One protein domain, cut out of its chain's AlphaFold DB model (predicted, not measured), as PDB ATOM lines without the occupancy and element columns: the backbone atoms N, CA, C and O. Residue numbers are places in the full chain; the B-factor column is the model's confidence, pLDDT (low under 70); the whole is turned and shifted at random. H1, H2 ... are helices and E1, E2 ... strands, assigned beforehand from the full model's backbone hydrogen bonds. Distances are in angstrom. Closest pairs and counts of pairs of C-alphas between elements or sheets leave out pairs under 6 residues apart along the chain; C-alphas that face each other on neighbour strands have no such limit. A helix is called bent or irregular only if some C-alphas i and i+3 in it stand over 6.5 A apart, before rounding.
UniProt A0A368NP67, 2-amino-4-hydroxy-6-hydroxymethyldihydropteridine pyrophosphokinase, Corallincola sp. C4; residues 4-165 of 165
ATOM      1  N   TYR A   4     182.049 238.392 209.132       97.38
ATOM      2  CA  TYR A   4     183.269 237.751 209.588       97.38
ATOM      3  C   TYR A   4     184.365 238.799 209.727       97.38
ATOM      4  O   TYR A   4     184.547 239.631 208.837       97.38
ATOM      5  N   TYR A   5     185.083 238.749 210.841       97.75
ATOM      6  CA  TYR A   5     186.180 239.655 211.157       97.75
ATOM      7  C   TYR A   5     187.468 238.849 211.208       97.75
ATOM      8  O   TYR A   5     187.538 237.911 211.997       97.75
ATOM      9  N   LEU A   6     188.452 239.201 210.382       96.81
ATOM     10  CA  LEU A   6     189.828 238.727 210.510       96.81
ATOM     11  C   LEU A   6     190.596 239.741 211.343       96.81
ATOM     12  O   LEU A   6     190.548 240.944 211.075       96.81
ATOM     13  N   CYS A   7     191.304 239.247 212.341       97.38
ATOM     14  CA  CYS A   7     191.979 240.046 213.341       97.38
ATOM     15  C   CYS A   7     193.361 239.470 213.662       97.38
ATOM     16  O   CYS A   7     193.630 238.296 213.399       97.38
ATOM     17  N   SER A   8     194.221 240.288 214.261       97.12
ATOM     18  CA  SER A   8     195.497 239.860 214.841       97.12
ATOM     19  C   SER A   8     195.510 240.028 216.356       97.12
ATOM     20  O   SER A   8     194.853 240.911 216.909       97.12
ATOM     21  N   ILE A   9     196.286 239.165 217.011       97.50
ATOM     22  CA  ILE A   9     196.721 239.280 218.402       97.50
ATOM     23  C   ILE A   9     198.230 239.489 218.378       97.50
ATOM     24  O   ILE A   9     198.924 238.742 217.691       97.50
ATOM     25  N   GLY A  10     198.724 240.453 219.152       97.19
ATOM     26  CA  GLY A  10     200.150 240.650 219.396       97.19
ATOM     27  C   GLY A  10     200.436 240.967 220.861       97.19
ATOM     28  O   GLY A  10     199.744 241.778 221.473       97.19
ATOM     29  N   SER A  11     201.468 240.363 221.443       98.06
ATOM     30  CA  SER A  11     201.944 240.712 222.790       98.06
ATOM     31  C   SER A  11     203.447 240.502 222.921       98.06
ATOM     32  O   SER A  11     203.970 239.546 222.361       98.06
ATOM     33  N   ASN A  12     204.151 241.362 223.662       97.44
ATOM     34  CA  ASN A  12     205.576 241.174 223.974       97.44
ATOM     35  C   ASN A  12     205.953 241.471 225.440       97.44
ATOM     36  O   ASN A  12     207.133 241.480 225.797       97.44
ATOM     37  N   ILE A  13     204.960 241.704 226.297       96.88
ATOM     38  CA  ILE A  13     205.099 241.716 227.757       96.88
ATOM     39  C   ILE A  13     204.282 240.535 228.250       96.88
ATOM     40  O   ILE A  13     203.100 240.496 227.938       96.88
ATOM     41  N   ASP A  14     204.909 239.592 228.956       97.44
ATOM     42  CA  ASP A  14     204.291 238.343 229.433       97.44
ATOM     43  C   ASP A  14     203.361 237.692 228.381       97.44
ATOM     44  O   ASP A  14     202.174 237.470 228.634       97.44
ATOM     45  N   PRO A  15     203.874 237.436 227.158       97.62
ATOM     46  CA  PRO A  15     203.032 237.218 225.989       97.62
ATOM     47  C   PRO A  15     202.126 235.994 226.088       97.62
ATOM     48  O   PRO A  15     200.947 236.089 225.762       97.62
ATOM     49  N   GLU A  16     202.643 234.863 226.564       97.12
ATOM     50  CA  GLU A  16     201.865 233.627 226.717       97.12
ATOM     51  C   GLU A  16     200.678 233.842 227.664       97.12
ATOM     52  O   GLU A  16     199.541 233.555 227.299       97.12
ATOM     53  N   LEU A  17     200.922 234.473 228.820       97.19
ATOM     54  CA  LEU A  17     199.894 234.789 229.812       97.19
ATOM     55  C   LEU A  17     198.764 235.632 229.209       97.19
ATOM     56  O   LEU A  17     197.586 235.301 229.353       97.19
ATOM     57  N   HIS A  18     199.108 236.735 228.545       98.19
ATOM     58  CA  HIS A  18     198.096 237.639 228.007       98.19
ATOM     59  C   HIS A  18     197.373 237.058 226.790       98.19
ATOM     60  O   HIS A  18     196.177 237.311 226.633       98.19
ATOM     61  N   VAL A  19     198.056 236.276 225.950       97.75
ATOM     62  CA  VAL A  19     197.432 235.626 224.792       97.75
ATOM     63  C   VAL A  19     196.490 234.498 225.239       97.75
ATOM     64  O   VAL A  19     195.365 234.421 224.749       97.75
ATOM     65  N   GLU A  20     196.863 233.679 226.223       97.12
ATOM     66  CA  GLU A  20     195.972 232.653 226.791       97.12
ATOM     67  C   GLU A  20     194.691 233.257 227.386       97.12
ATOM     68  O   GLU A  20     193.571 232.790 227.127       97.12
ATOM     69  N   GLN A  21     194.851 234.334 228.160       97.56
ATOM     70  CA  GLN A  21     193.740 235.053 228.777       97.56
ATOM     71  C   GLN A  21     192.814 235.667 227.724       97.56
ATOM     72  O   GLN A  21     191.604 235.428 227.764       97.56
ATOM     73  N   VAL A  22     193.366 236.396 226.745       98.19
ATOM     74  CA  VAL A  22     192.536 237.103 225.764       98.19
ATOM     75  C   VAL A  22     191.763 236.129 224.877       98.19
ATOM     76  O   VAL A  22     190.614 236.404 224.547       98.19
ATOM     77  N   ILE A  23     192.320 234.961 224.529       97.25
ATOM     78  CA  ILE A  23     191.588 233.952 223.744       97.25
ATOM     79  C   ILE A  23     190.351 233.479 224.509       97.25
ATOM     80  O   ILE A  23     189.256 233.433 223.944       97.25
ATOM     81  N   THR A  24     190.498 233.186 225.802       96.50
ATOM     82  CA  THR A  24     189.376 232.784 226.663       96.50
ATOM     83  C   THR A  24     188.290 233.868 226.696       96.50
ATOM     84  O   THR A  24     187.093 233.579 226.585       96.50
ATOM     85  N   GLU A  25     188.686 235.138 226.792       97.81
ATOM     86  CA  GLU A  25     187.761 236.275 226.797       97.81
ATOM     87  C   GLU A  25     187.092 236.509 225.433       97.81
ATOM     88  O   GLU A  25     185.896 236.809 225.383       97.81
ATOM     89  N   LEU A  26     187.820 236.344 224.326       97.88
ATOM     90  CA  LEU A  26     187.286 236.439 222.964       97.88
ATOM     91  C   LEU A  26     186.243 235.346 222.713       97.88
ATOM     92  O   LEU A  26     185.137 235.645 222.263       97.88
ATOM     93  N   VAL A  27     186.544 234.100 223.079       96.31
ATOM     94  CA  VAL A  27     185.612 232.966 222.984       96.31
ATOM     95  C   VAL A  27     184.376 233.207 223.854       96.31
ATOM     96  O   VAL A  27     183.249 233.005 223.405       96.31
ATOM     97  N   THR A  28     184.552 233.765 225.054       95.75
ATOM     98  CA  THR A  28     183.433 234.148 225.931       95.75
ATOM     99  C   THR A  28     182.506 235.194 225.295       95.75
ATOM    100  O   THR A  28     181.296 235.173 225.532       95.75
ATOM    101  N   ARG A  29     183.062 236.117 224.499       95.62
ATOM    102  CA  ARG A  29     182.332 237.225 223.855       95.62
ATOM    103  C   ARG A  29     181.672 236.833 222.539       95.62
ATOM    104  O   ARG A  29     180.584 237.329 222.248       95.62
ATOM    105  N   PHE A  30     182.329 235.994 221.742       96.31
ATOM    106  CA  PHE A  30     181.923 235.692 220.366       96.31
ATOM    107  C   PHE A  30     181.419 234.260 220.167       96.31
ATOM    108  O   PHE A  30     180.906 233.935 219.100       96.31
ATOM    109  N   GLY A  31     181.518 233.406 221.185       95.81
ATOM    110  CA  GLY A  31     181.055 232.022 221.156       95.81
ATOM    111  C   GLY A  31     182.018 231.085 220.433       95.81
ATOM    112  O   GLY A  31     182.385 230.063 220.994       95.81
ATOM    113  N   ARG A  32     182.467 231.441 219.227       95.69
ATOM    114  CA  ARG A  32     183.465 230.685 218.462       95.69
ATOM    115  C   ARG A  32     184.539 231.613 217.921       95.69
ATOM    116  O   ARG A  32     184.224 232.650 217.334       95.69
ATOM    117  N   VAL A  33     185.794 231.208 218.076       96.31
ATOM    118  CA  VAL A  33     186.956 231.886 217.496       96.31
ATOM    119  C   VAL A  33     187.838 230.849 216.821       96.31
ATOM    120  O   VAL A  33     188.188 229.847 217.434       96.31
ATOM    121  N   THR A  34     188.214 231.093 215.571       94.69
ATOM    122  CA  THR A  34     189.192 230.268 214.855       94.69
ATOM    123  C   THR A  34     190.533 230.973 214.871       94.69
ATOM    124  O   THR A  34     190.618 232.122 214.448       94.69
ATOM    125  N   LEU A  35     191.563 230.296 215.362       94.06
ATOM    126  CA  LEU A  35     192.915 230.820 215.548       94.06
ATOM    127  C   LEU A  35     193.865 230.203 214.528       94.06
ATOM    128  O   LEU A  35     193.692 229.046 214.148       94.06
ATOM    129  N   SER A  36     194.888 230.948 214.128       92.88
ATOM    130  CA  SER A  36     196.081 230.400 213.483       92.88
ATOM    131  C   SER A  36     197.001 229.771 214.540       92.88
ATOM    132  O   SER A  36     196.778 229.954 215.738       92.88
ATOM    133  N   PRO A  37     198.098 229.112 214.131       92.12
ATOM    134  CA  PRO A  37     199.229 228.883 215.019       92.12
ATOM    135  C   PRO A  37     199.755 230.182 215.646       92.12
ATOM    136  O   PRO A  37     199.615 231.259 215.053       92.12
ATOM    137  N   PHE A  38     200.412 230.061 216.800       94.25
ATOM    138  CA  PHE A  38     201.076 231.172 217.488       94.25
ATOM    139  C   PHE A  38     202.559 231.196 217.152       94.25
ATOM    140  O   PHE A  38     203.214 230.157 217.217       94.25
ATOM    141  N   ILE A  39     203.094 232.370 216.821       94.00
ATOM    142  CA  ILE A  39     204.488 232.517 216.392       94.00
ATOM    143  C   ILE A  39     205.197 233.644 217.128       94.00
ATOM    144  O   ILE A  39     204.607 234.695 217.373       94.00
ATOM    145  N   TYR A  40     206.484 233.460 217.421       95.50
ATOM    146  CA  TYR A  40     207.333 234.564 217.852       95.50
ATOM    147  C   TYR A  40     207.908 235.301 216.646       95.50
ATOM    148  O   TYR A  40     208.515 234.700 215.757       95.50
ATOM    149  N   THR A  41     207.777 236.623 216.644       94.06
ATOM    150  CA  THR A  41     208.368 237.504 215.635       94.06
ATOM    151  C   THR A  41     209.183 238.604 216.294       94.06
ATOM    152  O   THR A  41     208.896 239.042 217.410       94.06
ATOM    153  N   ASP A  42     210.185 239.099 215.582       93.44
ATOM    154  CA  ASP A  42     210.947 240.252 216.048       93.44
ATOM    155  C   ASP A  42     210.092 241.531 215.980       93.44
ATOM    156  O   ASP A  42     209.186 241.629 215.142       93.44
ATOM    157  N   PRO A  43     210.332 242.507 216.872       92.56
ATOM    158  CA  PRO A  43     209.599 243.765 216.863       92.56
ATOM    159  C   PRO A  43     209.856 244.553 215.573       92.56
ATOM    160  O   PRO A  43     210.995 244.726 215.140       92.56
ATOM    161  N   VAL A  44     208.787 245.093 214.987       89.12
ATOM    162  CA  VAL A  44     208.842 245.953 213.797       89.12
ATOM    163  C   VAL A  44     208.426 247.364 214.197       89.12
ATOM    164  O   VAL A  44     207.348 247.564 214.748       89.12
ATOM    165  N   GLY A  45     209.285 248.354 213.942       86.75
ATOM    166  CA  GLY A  45     209.003 249.757 214.282       86.75
ATOM    167  C   GLY A  45     209.052 250.083 215.781       86.75
ATOM    168  O   GLY A  45     208.658 251.177 216.178       86.75
ATOM    169  N   ILE A  46     209.547 249.159 216.612       90.06
ATOM    170  CA  ILE A  46     209.705 249.305 218.064       90.06
ATOM    171  C   ILE A  46     211.163 248.998 218.415       90.06
ATOM    172  O   ILE A  46     211.700 247.971 218.004       90.06
ATOM    173  N   ALA A  47     211.800 249.864 219.202       91.50
ATOM    174  CA  ALA A  47     213.159 249.648 219.694       91.50
ATOM    175  C   ALA A  47     213.145 248.764 220.954       91.50
ATOM    176  O   ALA A  47     213.319 249.250 222.069       91.50
ATOM    177  N   SER A  48     212.911 247.464 220.773       93.19
ATOM    178  CA  SER A  48     212.866 246.476 221.856       93.19
ATOM    179  C   SER A  48     213.611 245.202 221.474       93.19
ATOM    180  O   SER A  48     213.775 244.889 220.300       93.19
ATOM    181  N   GLN A  49     214.070 244.461 222.480       93.25
ATOM    182  CA  GLN A  49     214.608 243.106 222.313       93.25
ATOM    183  C   GLN A  49     213.549 242.030 222.593       93.25
ATOM    184  O   GLN A  49     213.802 240.844 222.392       93.25
ATOM    185  N   ARG A  50     212.368 242.428 223.084       96.06
ATOM    186  CA  ARG A  50     211.280 241.504 223.403       96.06
ATOM    187  C   ARG A  50     210.529 241.150 222.130       96.06
ATOM    188  O   ARG A  50     209.936 242.019 221.487       96.06
ATOM    189  N   ARG A  51     210.563 239.867 221.781       96.19
ATOM    190  CA  ARG A  51     209.839 239.318 220.633       96.19
ATOM    191  C   ARG A  51     208.344 239.308 220.919       96.19
ATOM    192  O   ARG A  51     207.925 239.123 222.060       96.19
ATOM    193  N   PHE A  52     207.559 239.525 219.876       97.19
ATOM    194  CA  PHE A  52     206.109 239.458 219.949       97.19
ATOM    195  C   PHE A  52     205.643 238.030 219.738       97.19
ATOM    196  O   PHE A  52     206.095 237.386 218.798       97.19
ATOM    197  N   LEU A  53     204.704 237.572 220.555       97.38
ATOM    198  CA  LEU A  53     203.849 236.446 220.228       97.38
ATOM    199  C   LEU A  53     202.679 236.961 219.394       97.38
ATOM    200  O   LEU A  53     201.910 237.802 219.866       97.38
ATOM    201  N   ASN A  54     202.571 236.472 218.163       96.69
ATOM    202  CA  ASN A  54     201.557 236.869 217.200       96.69
ATOM    203  C   ASN A  54     200.696 235.683 216.765       96.69
ATOM    204  O   ASN A  54     201.190 234.570 216.576       96.69
ATOM    205  N   ALA A  55     199.414 235.955 216.551       95.50
ATOM    206  CA  ALA A  55     198.481 235.042 215.904       95.50
ATOM    207  C   ALA A  55     197.419 235.817 215.129       95.50
ATOM    208  O   ALA A  55     197.110 236.970 215.434       95.50
ATOM    209  N   LEU A  56     196.835 235.158 214.137       95.50
ATOM    210  CA  LEU A  56     195.610 235.587 213.492       95.50
ATOM    211  C   LEU A  56     194.425 234.873 214.123       95.50
ATOM    212  O   LEU A  56     194.527 233.734 214.580       95.50
ATOM    213  N   PHE A  57     193.274 235.525 214.086       95.81
ATOM    214  CA  PHE A  57     192.021 234.892 214.437       95.81
ATOM    215  C   PHE A  57     190.866 235.467 213.645       95.81
ATOM    216  O   PHE A  57     190.914 236.609 213.187       95.81
ATOM    217  N   TRP A  58     189.800 234.692 213.517       96.50
ATOM    218  CA  TRP A  58     188.545 235.201 212.998       96.50
ATOM    219  C   TRP A  58     187.340 234.682 213.770       96.50
ATOM    220  O   TRP A  58     187.374 233.629 214.409       96.50
ATOM    221  N   PHE A  59     186.257 235.447 213.706       97.38
ATOM    222  CA  PHE A  59     184.970 235.117 214.314       97.38
ATOM    223  C   PHE A  59     183.826 235.722 213.495       97.38
ATOM    224  O   PHE A  59     184.033 236.614 212.668       97.38
ATOM    225  N   ASN A  60     182.605 235.234 213.722       97.75
ATOM    226  CA  ASN A  60     181.386 235.779 213.128       97.75
ATOM    227  C   ASN A  60     180.580 236.543 214.183       97.75
ATOM    228  O   ASN A  60     180.377 236.051 215.290       97.75
ATOM    229  N   THR A  61     180.097 237.739 213.852       97.75
ATOM    230  CA  THR A  61     179.233 238.513 214.753       97.75
ATOM    231  C   THR A  61     178.275 239.411 213.984       97.75
ATOM    232  O   THR A  61     178.551 239.823 212.861       97.75
ATOM    233  N   ALA A  62     177.132 239.735 214.589       97.38
ATOM    234  CA  ALA A  62     176.212 240.763 214.090       97.38
ATOM    235  C   ALA A  62     176.553 242.175 214.598       97.38
ATOM    236  O   ALA A  62     175.861 243.136 214.264       97.38
ATOM    237  N   GLN A  63     177.582 242.305 215.437       97.69
ATOM    238  CA  GLN A  63     178.023 243.595 215.947       97.69
ATOM    239  C   GLN A  63     178.726 244.409 214.852       97.69
ATOM    240  O   GLN A  63     179.496 243.835 214.086       97.69
ATOM    241  N   PRO A  64     178.510 245.734 214.791       97.00
ATOM    242  CA  PRO A  64     179.232 246.592 213.861       97.00
ATOM    243  C   PRO A  64     180.708 246.723 214.260       97.00
ATOM    244  O   PRO A  64     181.061 246.615 215.436       97.00
ATOM    245  N   GLU A  65     181.563 247.058 213.293       96.75
ATOM    246  CA  GLU A  65     183.020 247.163 213.477       96.75
ATOM    247  C   GLU A  65     183.414 248.093 214.633       96.75
ATOM    248  O   GLU A  65     184.265 247.748 215.450       96.75
ATOM    249  N   GLY A  66     182.733 249.234 214.779       97.88
ATOM    250  CA  GLY A  66     182.980 250.161 215.887       97.88
ATOM    251  C   GLY A  66     182.735 249.542 217.269       97.88
ATOM    252  O   GLY A  66     183.474 249.834 218.209       97.88
ATOM    253  N   ALA A  67     181.745 248.650 217.400       98.06
ATOM    254  CA  ALA A  67     181.493 247.931 218.647       98.06
ATOM    255  C   ALA A  67     182.584 246.885 218.909       98.06
ATOM    256  O   ALA A  67     183.085 246.802 220.030       98.06
ATOM    257  N   VAL A  68     183.016 246.154 217.876       98.31
ATOM    258  CA  VAL A  68     184.143 245.212 217.973       98.31
ATOM    259  C   VAL A  68     185.419 245.939 218.405       98.31
ATOM    260  O   VAL A  68     186.041 245.546 219.392       98.31
ATOM    261  N   LYS A  69     185.774 247.056 217.753       97.88
ATOM    262  CA  LYS A  69     186.970 247.829 218.119       97.88
ATOM    263  C   LYS A  69     186.872 248.402 219.533       97.88
ATOM    264  O   LYS A  69     187.876 248.448 220.241       97.88
ATOM    265  N   ALA A  70     185.681 248.801 219.986       98.00
ATOM    266  CA  ALA A  70     185.477 249.227 221.369       98.00
ATOM    267  C   ALA A  70     185.728 248.089 222.374       98.00
ATOM    268  O   ALA A  70     186.360 248.325 223.403       98.00
ATOM    269  N   GLN A  71     185.293 246.861 222.066       98.06
ATOM    270  CA  GLN A  71     185.596 245.689 222.892       98.06
ATOM    271  C   GLN A  71     187.095 245.370 222.915       98.06
ATOM    272  O   GLN A  71     187.636 245.142 223.992       98.06
ATOM    273  N   PHE A  72     187.778 245.422 221.769       98.31
ATOM    274  CA  PHE A  72     189.230 245.216 221.691       98.31
ATOM    275  C   PHE A  72     189.989 246.249 222.522       98.31
ATOM    276  O   PHE A  72     190.794 245.888 223.371       98.31
ATOM    277  N   ASN A  73     189.645 247.530 222.380       97.00
ATOM    278  CA  ASN A  73     190.243 248.593 223.186       97.00
ATOM    279  C   ASN A  73     190.008 248.393 224.697       97.00
ATOM    280  O   ASN A  73     190.819 248.846 225.503       97.00
ATOM    281  N   ALA A  74     188.881 247.791 225.092       97.56
ATOM    282  CA  ALA A  74     188.589 247.480 226.488       97.56
ATOM    283  C   ALA A  74     189.432 246.304 227.001       97.56
ATOM    284  O   ALA A  74     189.957 246.402 228.105       97.56
ATOM    285  N   LEU A  75     189.603 245.253 226.190       98.00
ATOM    286  CA  LEU A  75     190.471 244.105 226.484       98.00
ATOM    287  C   LEU A  75     191.934 244.534 226.638       98.00
ATOM    288  O   LEU A  75     192.580 244.246 227.636       98.00
ATOM    289  N   GLU A  76     192.453 245.323 225.702       97.81
ATOM    290  CA  GLU A  76     193.820 245.840 225.796       97.81
ATOM    291  C   GLU A  76     194.040 246.655 227.076       97.81
ATOM    292  O   GLU A  76     195.065 246.509 227.740       97.81
ATOM    293  N   LYS A  77     193.063 247.490 227.458       96.62
ATOM    294  CA  LYS A  77     193.118 248.260 228.707       96.62
ATOM    295  C   LYS A  77     193.062 247.364 229.944       96.62
ATOM    296  O   LYS A  77     193.814 247.623 230.879       96.62
ATOM    297  N   SER A  78     192.206 246.338 229.976       97.38
ATOM    298  CA  SER A  78     192.148 245.405 231.114       97.38
ATOM    299  C   SER A  78     193.420 244.570 231.240       97.38
ATOM    300  O   SER A  78     193.804 244.227 232.352       97.38
ATOM    301  N   HIS A  79     194.121 244.338 230.129       97.44
ATOM    302  CA  HIS A  79     195.449 243.726 230.097       97.44
ATOM    303  C   HIS A  79     196.583 244.714 230.421       97.44
ATOM    304  O   HIS A  79     197.749 244.331 230.406       97.44
ATOM    305  N   GLY A  80     196.289 245.982 230.724       94.88
ATOM    306  CA  GLY A  80     197.282 246.963 231.174       94.88
ATOM    307  C   GLY A  80     197.870 247.862 230.083       94.88
ATOM    308  O   GLY A  80     198.792 248.626 230.367       94.88
ATOM    309  N   ARG A  81     197.349 247.836 228.848       91.19
ATOM    310  CA  ARG A  81     197.794 248.772 227.808       91.19
ATOM    311  C   ARG A  81     197.277 250.181 228.083       91.19
ATOM    312  O   ARG A  81     196.073 250.449 228.024       91.19
ATOM    313  N   ASP A  82     198.203 251.116 228.279       89.94
ATOM    314  CA  ASP A  82     197.877 252.538 228.338       89.94
ATOM    315  C   ASP A  82     197.608 253.094 226.932       89.94
ATOM    316  O   ASP A  82     198.504 253.411 226.151       89.94
ATOM    317  N   ARG A  83     196.321 253.216 226.600       87.25
ATOM    318  CA  ARG A  83     195.872 253.814 225.336       87.25
ATOM    319  C   ARG A  83     195.827 255.347 225.358       87.25
ATOM    320  O   ARG A  83     195.432 255.924 224.350       87.25
ATOM    321  N   SER A  84     196.155 256.008 226.467       87.44
ATOM    322  CA  SER A  84     196.221 257.476 226.547       87.44
ATOM    323  C   SER A  84     197.602 258.031 226.192       87.44
ATOM    324  O   SER A  84     197.705 259.174 225.753       87.44
ATOM    325  N   ASP A  85     198.634 257.197 226.284       87.31
ATOM    326  CA  ASP A  85     200.003 257.521 225.898       87.31
ATOM    327  C   ASP A  85     200.118 257.783 224.381       87.31
ATOM    328  O   ASP A  85     199.614 257.011 223.551       87.31
ATOM    329  N   SER A  86     200.760 258.898 224.015       85.56
ATOM    330  CA  SER A  86     201.002 259.301 222.625       85.56
ATOM    331  C   SER A  86     202.076 258.449 221.948       85.56
ATOM    332  O   SER A  86     201.995 258.223 220.746       85.56
ATOM    333  N   GLU A  87     203.019 257.906 222.722       87.94
ATOM    334  CA  GLU A  87     204.116 257.056 222.239       87.94
ATOM    335  C   GLU A  87     203.767 255.560 222.308       87.94
ATOM    336  O   GLU A  87     204.619 254.691 222.119       87.94
ATOM    337  N   ARG A  88     202.502 255.211 222.576       85.31
ATOM    338  CA  ARG A  88     202.064 253.814 222.754       85.31
ATOM    339  C   ARG A  88     202.346 252.903 221.557       85.31
ATOM    340  O   ARG A  88     202.393 251.687 221.716       85.31
ATOM    341  N   SER A  89     202.486 253.463 220.355       83.94
ATOM    342  CA  SER A  89     202.776 252.708 219.132       83.94
ATOM    343  C   SER A  89     204.225 252.224 219.057       83.94
ATOM    344  O   SER A  89     204.470 251.225 218.385       83.94
ATOM    345  N   VAL A  90     205.157 252.856 219.781       87.69
ATOM    346  CA  VAL A  90     206.600 252.539 219.759       87.69
ATOM    347  C   VAL A  90     207.097 251.861 221.041       87.69
ATOM    348  O   VAL A  90     208.301 251.710 221.233       87.69
ATOM    349  N   LYS A  91     206.183 251.445 221.927       91.31
ATOM    350  CA  LYS A  91     206.494 250.805 223.217       91.31
ATOM    351  C   LYS A  91     206.094 249.335 223.257       91.31
ATOM    352  O   LYS A  91     205.196 248.904 222.534       91.31
ATOM    353  N   ASP A  92     206.721 248.578 224.146       95.38
ATOM    354  CA  ASP A  92     206.263 247.232 224.492       95.38
ATOM    355  C   ASP A  92     204.822 247.269 225.029       95.38
ATOM    356  O   ASP A  92     204.378 248.271 225.597       95.38
ATOM    357  N   ARG A  93     204.074 246.184 224.827       95.88
ATOM    358  CA  ARG A  93     202.658 246.088 225.193       95.88
ATOM    359  C   ARG A  93     202.266 244.669 225.588       95.88
ATOM    360  O   ARG A  93     202.751 243.690 225.029       95.88
ATOM    361  N   THR A  94     201.342 244.597 226.536       97.38
ATOM    362  CA  THR A  94     200.754 243.354 227.044       97.38
ATOM    363  C   THR A  94     199.752 242.732 226.079       97.38
ATOM    364  O   THR A  94     199.606 241.516 226.057       97.38
ATOM    365  N   LEU A  95     199.061 243.543 225.273       97.88
ATOM    366  CA  LEU A  95     198.090 243.074 224.288       97.88
ATOM    367  C   LEU A  95     197.844 244.129 223.200       97.88
ATOM    368  O   LEU A  95     197.624 245.302 223.501       97.88
ATOM    369  N   ASP A  96     197.836 243.700 221.945       96.81
ATOM    370  CA  ASP A  96     197.446 244.457 220.755       96.81
ATOM    371  C   ASP A  96     196.412 243.636 219.982       96.81
ATOM    372  O   ASP A  96     196.656 242.464 219.689       96.81
ATOM    373  N   LEU A  97     195.252 244.232 219.704       97.94
ATOM    374  CA  LEU A  97     194.175 243.619 218.934       97.94
ATOM    375  C   LEU A  97     193.749 244.539 217.790       97.94
ATOM    376  O   LEU A  97     193.157 245.613 217.995       97.94
ATOM    377  N   ASP A  98     193.947 244.063 216.566       96.44
ATOM    378  CA  ASP A  98     193.588 244.801 215.361       96.44
ATOM    379  C   ASP A  98     192.603 244.045 214.483       96.44
ATOM    380  O   ASP A  98     192.623 242.822 214.379       96.44
ATOM    381  N   ILE A  99     191.700 244.808 213.865       96.88
ATOM    382  CA  ILE A  99     190.821 244.314 212.809       96.88
ATOM    383  C   ILE A  99     191.582 244.515 211.506       96.88
ATOM    384  O   ILE A  99     191.930 245.644 211.171       96.88
ATOM    385  N   ILE A 100     191.836 243.419 210.805       95.44
ATOM    386  CA  ILE A 100     192.556 243.394 209.532       95.44
ATOM    387  C   ILE A 100     191.562 243.535 208.382       95.44
ATOM    388  O   ILE A 100     191.760 244.340 207.478       95.44
ATOM    389  N   ALA A 101     190.485 242.746 208.411       94.94
ATOM    390  CA  ALA A 101     189.500 242.716 207.339       94.94
ATOM    391  C   ALA A 101     188.109 242.329 207.847       94.94
ATOM    392  O   ALA A 101     187.957 241.595 208.825       94.94
ATOM    393  N   VAL A 102     187.088 242.796 207.126       96.06
ATOM    394  CA  VAL A 102     185.682 242.452 207.349       96.06
ATOM    395  C   VAL A 102     185.119 241.862 206.062       96.06
ATOM    396  O   VAL A 102     185.286 242.438 204.990       96.06
ATOM    397  N   SER A 103     184.444 240.721 206.164       95.44
ATOM    398  CA  SER A 103     183.894 239.999 205.014       95.44
ATOM    399  C   SER A 103     182.497 239.445 205.303       95.44
ATOM    400  O   SER A 103     182.096 239.249 206.452       95.44
ATOM    401  N   ALA A 104     181.725 239.196 204.245       94.88
ATOM    402  CA  ALA A 104     180.434 238.513 204.339       94.88
ATOM    403  C   ALA A 104     180.588 236.986 204.489       94.88
ATOM    404  O   ALA A 104     179.665 236.314 204.948       94.88
ATOM    405  N   THR A 105     181.749 236.440 204.125       92.69
ATOM    406  CA  THR A 105     182.096 235.014 204.206       92.69
ATOM    407  C   THR A 105     183.385 234.843 205.022       92.69
ATOM    408  O   THR A 105     184.128 235.810 205.183       92.69
ATOM    409  N   PRO A 106     183.711 233.639 205.530       89.31
ATOM    410  CA  PRO A 106     184.988 233.377 206.207       89.31
ATOM    411  C   PRO A 106     186.157 233.251 205.208       89.31
ATOM    412  O   PRO A 106     187.037 232.411 205.359       89.31
ATOM    413  N   GLN A 107     186.132 234.051 204.142       88.12
ATOM    414  CA  GLN A 107     187.185 234.157 203.143       88.12
ATOM    415  C   GLN A 107     187.721 235.579 203.206       88.12
ATOM    416  O   GLN A 107     186.959 236.544 203.081       88.12
ATOM    417  N   PHE A 108     189.026 235.686 203.419       88.25
ATOM    418  CA  PHE A 108     189.718 236.954 203.569       88.25
ATOM    419  C   PHE A 108     190.891 237.014 202.604       88.25
ATOM    420  O   PHE A 108     191.505 235.995 202.279       88.25
ATOM    421  N   GLU A 109     191.207 238.224 202.166       84.06
ATOM    422  CA  GLU A 109     192.475 238.483 201.502       84.06
ATOM    423  C   GLU A 109     193.617 238.352 202.515       84.06
ATOM    424  O   GLU A 109     193.443 238.580 203.716       84.06
ATOM    425  N   ALA A 110     194.792 237.955 202.030       78.12
ATOM    426  CA  ALA A 110     195.978 237.870 202.868       78.12
ATOM    427  C   ALA A 110     196.312 239.258 203.453       78.12
ATOM    428  O   ALA A 110     196.372 240.219 202.681       78.12
ATOM    429  N   PRO A 111     196.565 239.386 204.774       83.00
ATOM    430  CA  PRO A 111     197.062 240.632 205.344       83.00
ATOM    431  C   PRO A 111     198.355 241.062 204.657       83.00
ATOM    432  O   PRO A 111     199.139 240.235 204.187       83.00
ATOM    433  N   SER A 112     198.583 242.368 204.614       83.25
ATOM    434  CA  SER A 112     199.767 242.962 203.979       83.25
ATOM    435  C   SER A 112     200.980 243.007 204.915       83.25
ATOM    436  O   SER A 112     202.121 243.142 204.476       83.25
ATOM    437  N   GLU A 113     200.739 242.857 206.214       83.56
ATOM    438  CA  GLU A 113     201.713 242.918 207.288       83.56
ATOM    439  C   GLU A 113     202.715 241.761 207.186       83.56
ATOM    440  O   GLU A 113     202.366 240.581 207.285       83.56
ATOM    441  N   SER A 114     203.995 242.098 207.022       81.94
ATOM    442  CA  SER A 114     205.060 241.119 206.776       81.94
ATOM    443  C   SER A 114     205.235 240.106 207.911       81.94
ATOM    444  O   SER A 114     205.505 238.938 207.646       81.94
ATOM    445  N   TYR A 115     205.043 240.528 209.163       81.50
ATOM    446  CA  TYR A 115     205.185 239.665 210.339       81.50
ATOM    447  C   TYR A 115     204.063 238.619 210.461       81.50
ATOM    448  O   TYR A 115     204.236 237.628 211.164       81.50
ATOM    449  N   LEU A 116     202.940 238.802 209.756       84.19
ATOM    450  CA  LEU A 116     201.829 237.848 209.730       84.19
ATOM    451  C   LEU A 116     201.938 236.852 208.575       84.19
ATOM    452  O   LEU A 116     201.376 235.763 208.679       84.19
ATOM    453  N   GLN A 117     202.693 237.172 207.514       83.06
ATOM    454  CA  GLN A 117     202.847 236.329 206.315       83.06
ATOM    455  C   GLN A 117     203.080 234.838 206.605       83.06
ATOM    456  O   GLN A 117     202.450 234.022 205.930       83.06
ATOM    457  N   PRO A 118     203.896 234.436 207.606       81.88
ATOM    458  CA  PRO A 118     204.128 233.017 207.851       81.88
ATOM    459  C   PRO A 118     202.875 232.239 208.288       81.88
ATOM    460  O   PRO A 118     202.783 231.043 208.033       81.88
ATOM    461  N   ILE A 119     201.905 232.898 208.929       82.06
ATOM    462  CA  ILE A 119     200.702 232.264 209.500       82.06
ATOM    463  C   ILE A 119     199.409 232.587 208.748       82.06
ATOM    464  O   ILE A 119     198.356 232.051 209.082       82.06
ATOM    465  N   VAL A 120     199.460 233.428 207.710       81.31
ATOM    466  CA  VAL A 120     198.269 233.745 206.901       81.31
ATOM    467  C   VAL A 120     197.663 232.489 206.297       81.31
ATOM    468  O   VAL A 120     196.457 232.272 206.374       81.31
ATOM    469  N   GLN A 121     198.503 231.661 205.678       74.06
ATOM    470  CA  GLN A 121     198.028 230.497 204.939       74.06
ATOM    471  C   GLN A 121     197.527 229.394 205.872       74.06
ATOM    472  O   GLN A 121     196.551 228.725 205.538       74.06
ATOM    473  N   SER A 122     198.130 229.249 207.056       76.19
ATOM    474  CA  SER A 122     197.742 228.216 208.019       76.19
ATOM    475  C   SER A 122     196.376 228.465 208.651       76.19
ATOM    476  O   SER A 122     195.767 227.515 209.124       76.19
ATOM    477  N   LEU A 123     195.855 229.700 208.627       74.06
ATOM    478  CA  LEU A 123     194.497 229.998 209.097       74.06
ATOM    479  C   LEU A 123     193.400 229.498 208.139       74.06
ATOM    480  O   LEU A 123     192.285 229.221 208.579       74.06
ATOM    481  N   PHE A 124     193.695 229.416 206.838       69.69
ATOM    482  CA  PHE A 124     192.701 229.138 205.791       69.69
ATOM    483  C   PHE A 124     192.879 227.791 205.099       69.69
ATOM    484  O   PHE A 124     191.991 227.359 204.365       69.69
ATOM    485  N   ALA A 125     194.017 227.136 205.300       63.00
ATOM    486  CA  ALA A 125     194.314 225.858 204.691       63.00
ATOM    487  C   ALA A 125     195.178 225.008 205.623       63.00
ATOM    488  O   ALA A 125     196.052 225.520 206.322       63.00
ATOM    489  N   ASP A 126     194.953 223.697 205.576       63.97
ATOM    490  CA  ASP A 126     195.773 222.700 206.262       63.97
ATOM    491  C   ASP A 126     197.099 222.536 205.501       63.97
ATOM    492  O   ASP A 126     197.305 221.613 204.711       63.97
ATOM    493  N   GLN A 127     197.953 223.554 205.619       65.81
ATOM    494  CA  GLN A 127     199.260 223.614 204.977       65.81
ATOM    495  C   GLN A 127     200.375 223.367 205.981       65.81
ATOM    496  O   GLN A 127     200.252 223.636 207.176       65.81
ATOM    497  N   ALA A 128     201.499 222.873 205.461       68.81
ATOM    498  CA  ALA A 128     202.710 222.703 206.242       68.81
ATOM    499  C   ALA A 128     203.108 224.025 206.913       68.81
ATOM    500  O   ALA A 128     203.063 225.092 206.299       68.81
ATOM    501  N   LEU A 129     203.520 223.932 208.175       74.25
ATOM    502  CA  LEU A 129     203.978 225.088 208.929       74.25
ATOM    503  C   LEU A 129     205.192 225.737 208.252       74.25
ATOM    504  O   LEU A 129     206.063 225.021 207.742       74.25
ATOM    505  N   PRO A 130     205.288 227.077 208.263       73.56
ATOM    506  CA  PRO A 130     206.448 227.776 207.734       73.56
ATOM    507  C   PRO A 130     207.739 227.330 208.435       73.56
ATOM    508  O   PRO A 130     207.806 227.192 209.657       73.56
ATOM    509  N   VAL A 131     208.789 227.130 207.640       77.38
ATOM    510  CA  VAL A 131     210.125 226.774 208.131       77.38
ATOM    511  C   VAL A 131     210.814 228.012 208.707       77.38
ATOM    512  O   VAL A 131     210.697 229.104 208.158       77.38
ATOM    513  N   GLY A 132     211.575 227.836 209.791       83.06
ATOM    514  CA  GLY A 132     212.361 228.917 210.402       83.06
ATOM    515  C   GLY A 132     211.546 229.869 211.278       83.06
ATOM    516  O   GLY A 132     212.063 230.901 211.694       83.06
ATOM    517  N   VAL A 133     210.292 229.517 211.568       85.88
ATOM    518  CA  VAL A 133     209.434 230.240 212.502       85.88
ATOM    519  C   VAL A 133     209.388 229.490 213.823       85.88
ATOM    520  O   VAL A 133     209.233 228.269 213.856       85.88
ATOM    521  N   GLU A 134     209.538 230.228 214.915       92.12
ATOM    522  CA  GLU A 134     209.383 229.683 216.257       92.12
ATOM    523  C   GLU A 134     207.914 229.750 216.663       92.12
ATOM    524  O   GLU A 134     207.324 230.830 216.672       92.12
ATOM    525  N   PHE A 135     207.337 228.594 216.986       92.25
ATOM    526  CA  PHE A 135     205.950 228.472 217.420       92.25
ATOM    527  C   PHE A 135     205.851 228.405 218.940       92.25
ATOM    528  O   PHE A 135     206.733 227.843 219.590       92.25
ATOM    529  N   ALA A 136     204.743 228.902 219.484       94.00
ATOM    530  CA  ALA A 136     204.382 228.688 220.881       94.00
ATOM    531  C   ALA A 136     203.282 227.625 221.003       94.00
ATOM    532  O   ALA A 136     202.380 227.552 220.167       94.00
ATOM    533  N   GLU A 137     203.341 226.832 222.072       94.81
ATOM    534  CA  GLU A 137     202.210 226.041 222.562       94.81
ATOM    535  C   GLU A 137     201.634 226.759 223.785       94.81
ATOM    536  O   GLU A 137     202.365 227.061 224.724       94.81
ATOM    537  N   LEU A 138     200.334 227.033 223.758       94.69
ATOM    538  CA  LEU A 138     199.599 227.754 224.788       94.69
ATOM    539  C   LEU A 138     198.553 226.853 225.440       94.69
ATOM    540  O   LEU A 138     198.001 225.947 224.808       94.69
ATOM    541  N   ASN A 139     198.241 227.145 226.696       93.94
ATOM    542  CA  ASN A 139     197.186 226.507 227.462       93.94
ATOM    543  C   ASN A 139     195.980 227.445 227.614       93.94
ATOM    544  O   ASN A 139     195.899 228.266 228.525       93.94
ATOM    545  N   VAL A 140     194.996 227.294 226.730       89.88
ATOM    546  CA  VAL A 140     193.758 228.077 226.765       89.88
ATOM    547  C   VAL A 140     192.690 227.279 227.498       89.88
ATOM    548  O   VAL A 140     192.186 226.282 226.984       89.88
ATOM    549  N   ALA A 141     192.328 227.716 228.704       86.62
ATOM    550  CA  ALA A 141     191.288 227.082 229.522       86.62
ATOM    551  C   ALA A 141     191.492 225.564 229.748       86.62
ATOM    552  O   ALA A 141     190.530 224.802 229.821       86.62
ATOM    553  N   GLY A 142     192.745 225.110 229.869       86.94
ATOM    554  CA  GLY A 142     193.090 223.693 230.029       86.94
ATOM    555  C   GLY A 142     193.335 222.949 228.712       86.94
ATOM    556  O   GLY A 142     193.686 221.768 228.744       86.94
ATOM    557  N   LEU A 143     193.162 223.610 227.566       88.12
ATOM    558  CA  LEU A 143     193.331 223.039 226.232       88.12
ATOM    559  C   LEU A 143     194.663 223.491 225.637       88.12
ATOM    560  O   LEU A 143     194.994 224.673 225.656       88.12
ATOM    561  N   LYS A 144     195.415 222.546 225.074       91.94
ATOM    562  CA  LYS A 144     196.674 222.838 224.385       91.94
ATOM    563  C   LYS A 144     196.412 223.261 222.946       91.94
ATOM    564  O   LYS A 144     195.855 222.486 222.171       91.94
ATOM    565  N   LEU A 145     196.831 224.470 222.598       90.69
ATOM    566  CA  LEU A 145     196.801 225.013 221.242       90.69
ATOM    567  C   LEU A 145     198.230 225.369 220.840       90.69
ATOM    568  O   LEU A 145     199.012 225.773 221.689       90.69
ATOM    569  N   GLY A 146     198.595 225.267 219.565       81.25
ATOM    570  CA  GLY A 146     199.968 225.613 219.198       81.25
ATOM    571  C   GLY A 146     200.229 225.715 217.712       81.25
ATOM    572  O   GLY A 146     200.291 226.803 217.153       81.25
ATOM    573  N   ASN A 147     200.410 224.565 217.073       77.25
ATOM    574  CA  ASN A 147     201.050 224.464 215.764       77.25
ATOM    575  C   ASN A 147     200.073 224.175 214.612       77.25
ATOM    576  O   ASN A 147     200.493 223.741 213.547       77.25
ATOM    577  N   ARG A 148     198.774 224.391 214.806       83.62
ATOM    578  CA  ARG A 148     197.764 224.264 213.750       83.62
ATOM    579  C   ARG A 148     196.651 225.271 213.957       83.62
ATOM    580  O   ARG A 148     196.425 225.713 215.089       83.62
ATOM    581  N   ALA A 149     195.943 225.606 212.882       86.12
ATOM    582  CA  ALA A 149     194.708 226.346 213.044       86.12
ATOM    583  C   ALA A 149     193.730 225.547 213.906       86.12
ATOM    584  O   ALA A 149     193.631 224.328 213.784       86.12
ATOM    585  N   THR A 150     193.074 226.235 214.832       90.56
ATOM    586  CA  THR A 150     192.211 225.603 215.829       90.56
ATOM    587  C   THR A 150     190.985 226.469 216.040       90.56
ATOM    588  O   THR A 150     191.108 227.657 216.348       90.56
ATOM    589  N   ALA A 151     189.798 225.885 215.896       91.38
ATOM    590  CA  ALA A 151     188.577 226.532 216.346       91.38
ATOM    591  C   ALA A 151     188.351 226.230 217.827       91.38
ATOM    592  O   ALA A 151     188.461 225.087 218.268       91.38
ATOM    593  N   VAL A 152     188.050 227.279 218.584       92.94
ATOM    594  CA  VAL A 152     187.724 227.215 220.003       92.94
ATOM    595  C   VAL A 152     186.283 227.660 220.169       92.94
ATOM    596  O   VAL A 152     185.911 228.769 219.772       92.94
ATOM    597  N   ASP A 153     185.483 226.786 220.759       94.44
ATOM    598  CA  ASP A 153     184.048 226.950 220.925       94.44
ATOM    599  C   ASP A 153     183.688 227.063 222.405       94.44
ATOM    600  O   ASP A 153     184.249 226.368 223.254       94.44
ATOM    601  N   LEU A 154     182.710 227.912 222.701       94.00
ATOM    602  CA  LEU A 154     182.013 227.981 223.973       94.00
ATOM    603  C   LEU A 154     180.640 227.334 223.831       94.00
ATOM    604  O   LEU A 154     179.788 227.825 223.086       94.00
ATOM    605  N   ASP A 155     180.379 226.297 224.619       90.25
ATOM    606  CA  ASP A 155     179.024 225.785 224.780       90.25
ATOM    607  C   ASP A 155     178.159 226.853 225.487       90.25
ATOM    608  O   ASP A 155     178.448 227.236 226.629       90.25
ATOM    609  N   PRO A 156     177.083 227.356 224.852       85.31
ATOM    610  CA  PRO A 156     176.267 228.423 225.425       85.31
ATOM    611  C   PRO A 156     175.487 227.982 226.673       85.31
ATOM    612  O   PRO A 156     175.086 228.832 227.467       85.31
ATOM    613  N   THR A 157     175.283 226.676 226.857       88.81
ATOM    614  CA  THR A 157     174.552 226.083 227.982       88.81
ATOM    615  C   THR A 157     175.486 225.799 229.147       88.81
ATOM    616  O   THR A 157     175.233 226.234 230.269       88.81
ATOM    617  N   THR A 158     176.568 225.064 228.889       90.31
ATOM    618  CA  THR A 158     177.467 224.588 229.951       90.31
ATOM    619  C   THR A 158     178.596 225.566 230.261       90.31
ATOM    620  O   THR A 158     179.234 225.442 231.304       90.31
ATOM    621  N   ARG A 159     178.836 226.551 229.381       89.38
ATOM    622  CA  ARG A 159     179.980 227.484 229.425       89.38
ATOM    623  C   ARG A 159     181.331 226.763 229.375       89.38
ATOM    624  O   ARG A 159     182.356 227.346 229.717       89.38
ATOM    625  N   HIS A 160     181.322 225.506 228.940       91.00
ATOM    626  CA  HIS A 160     182.511 224.710 228.709       91.00
ATOM    627  C   HIS A 160     183.188 225.153 227.410       91.00
ATOM    628  O   HIS A 160     182.511 225.379 226.406       91.00
ATOM    629  N   ILE A 161     184.517 225.268 227.441       91.56
ATOM    630  CA  ILE A 161     185.335 225.588 226.271       91.56
ATOM    631  C   ILE A 161     185.869 224.285 225.675       91.56
ATOM    632  O   ILE A 161     186.355 223.420 226.401       91.56
ATOM    633  N   SER A 162     185.788 224.138 224.356       90.88
ATOM    634  CA  SER A 162     186.309 222.981 223.622       90.88
ATOM    635  C   SER A 162     187.059 223.404 222.365       90.88
ATOM    636  O   SER A 162     186.816 224.483 221.831       90.88
ATOM    637  N   ILE A 163     187.935 222.528 221.873       88.75
ATOM    638  CA  ILE A 163     188.550 222.657 220.550       88.75
ATOM    639  C   ILE A 163     187.801 221.793 219.531       88.75
ATOM    640  O   ILE A 163     187.398 220.672 219.847       88.75
ATOM    641  N   SER A 164     187.645 222.305 218.314       81.31
ATOM    642  CA  SER A 164     187.187 221.543 217.151       81.31
ATOM    643  C   SER A 164     188.184 221.695 216.006       81.31
ATOM    644  O   SER A 164     188.720 222.791 215.812       81.31
ATOM    645  N   ASP A 165     188.385 220.602 215.273       59.50
ATOM    646  CA  ASP A 165     189.153 220.560 214.025       59.50
ATOM    647  C   ASP A 165     188.288 221.023 212.839       59.50
ATOM    648  O   ASP A 165     187.084 220.661 212.798       59.50
TER     649      ASP A 165
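This is residues 4 to 165 of the 165 residues of the protein "2-amino-4-hydroxy-6-hydroxymethyldihydropteridine pyrophosphokinase" of Corallincola sp. C4 (UniProt A0A368NP67). A strongly twisted antiparallel sheet of eight strands curls round helix H1, and the small hairpin E7 and E8 packs on H1 from another side. H2 is on the same face of the sheet as H1, beside edge strand E5, while the short helix H3 covers part of the opposite face. The printed part has 162 residues, with three named helices and ten named strands in the order E1 H1 E2 E3 E4 H2 E5 H3 E6 E7 E8 E9 E10; the class is mixed, helices and strands. The whole is compact and rounded, with a radius of gyration of the C-alphas of 15.0 A and spans of 44 by 37 by 32 A.

Find C-alpha 4 at (183.269, 237.751, 209.588); from there E1, residues 4 to 11, runs 23.1 A. H1, residues 15 to 30, runs 21.9 A to C-alpha 30 at (181.923, 235.692, 220.366). Next come E2, residues 32 to 35, E3, residues 38 to 41, and E4, residues 52 to 61, 27.4 A long. H2, residues 65 to 78, measures 19.9 A and E5, residues 96 to 103, 21.2 A. H3, residues 117 to 124, is irregular: C-alphas 118 and 121 are 7.2 A apart. Then look for E6 at 134 to 136, E7 at 138 to 140, E8 at 143 to 145, E9 at 150 to 154 and E10 at 161 to 164, which ends at C-alpha 164 (187.187, 221.543, 217.151).

Start at E4: E1 lies on one side of it (N 7 to O 57, 2.8 A), E2 (N 34 to O 58, 2.9 A) and E3 (N 39 to O 54, 2.9 A) on the other side. On the other side of E1 from E4 lies edge strand E5, with N 6 and O 101 2.9 A apart; on the other side of E3 from E4 lies edge strand E6, with N 40 and O 134 2.9 A apart, both pairs within hydrogen-bond range. E9 neighbours E2 (N 152 to O 33, 2.8 A) and forms a hairpin with edge strand E10 (N 153 to O 162, 2.9 A). E6 runs on into E7 at 27 degrees; E7 and E8 are a hairpin (N 138 to O 145, 2.8 A). The closest C-alphas of H1 and E7 are those of Glu 20 and Val 140, 5.1 A apart. H2 is on the branched sheet at a height of 5.9 A, over none of its strands. H3 is at a height of 8.3 A. In H1 and H2 every O i to N i+4 pair is within hydrogen-bond range; in H3 1 of 4 is, beside 3 of 5 O i to N i+3 pairs.

The farthest C-alphas, those of Ala 47 and Thr 157, are 46.0 A apart. The printed part has no cut. The links H2 to E5 and E5 to H3 are long. Residues 124 to 128 and 165 have pLDDT under 70.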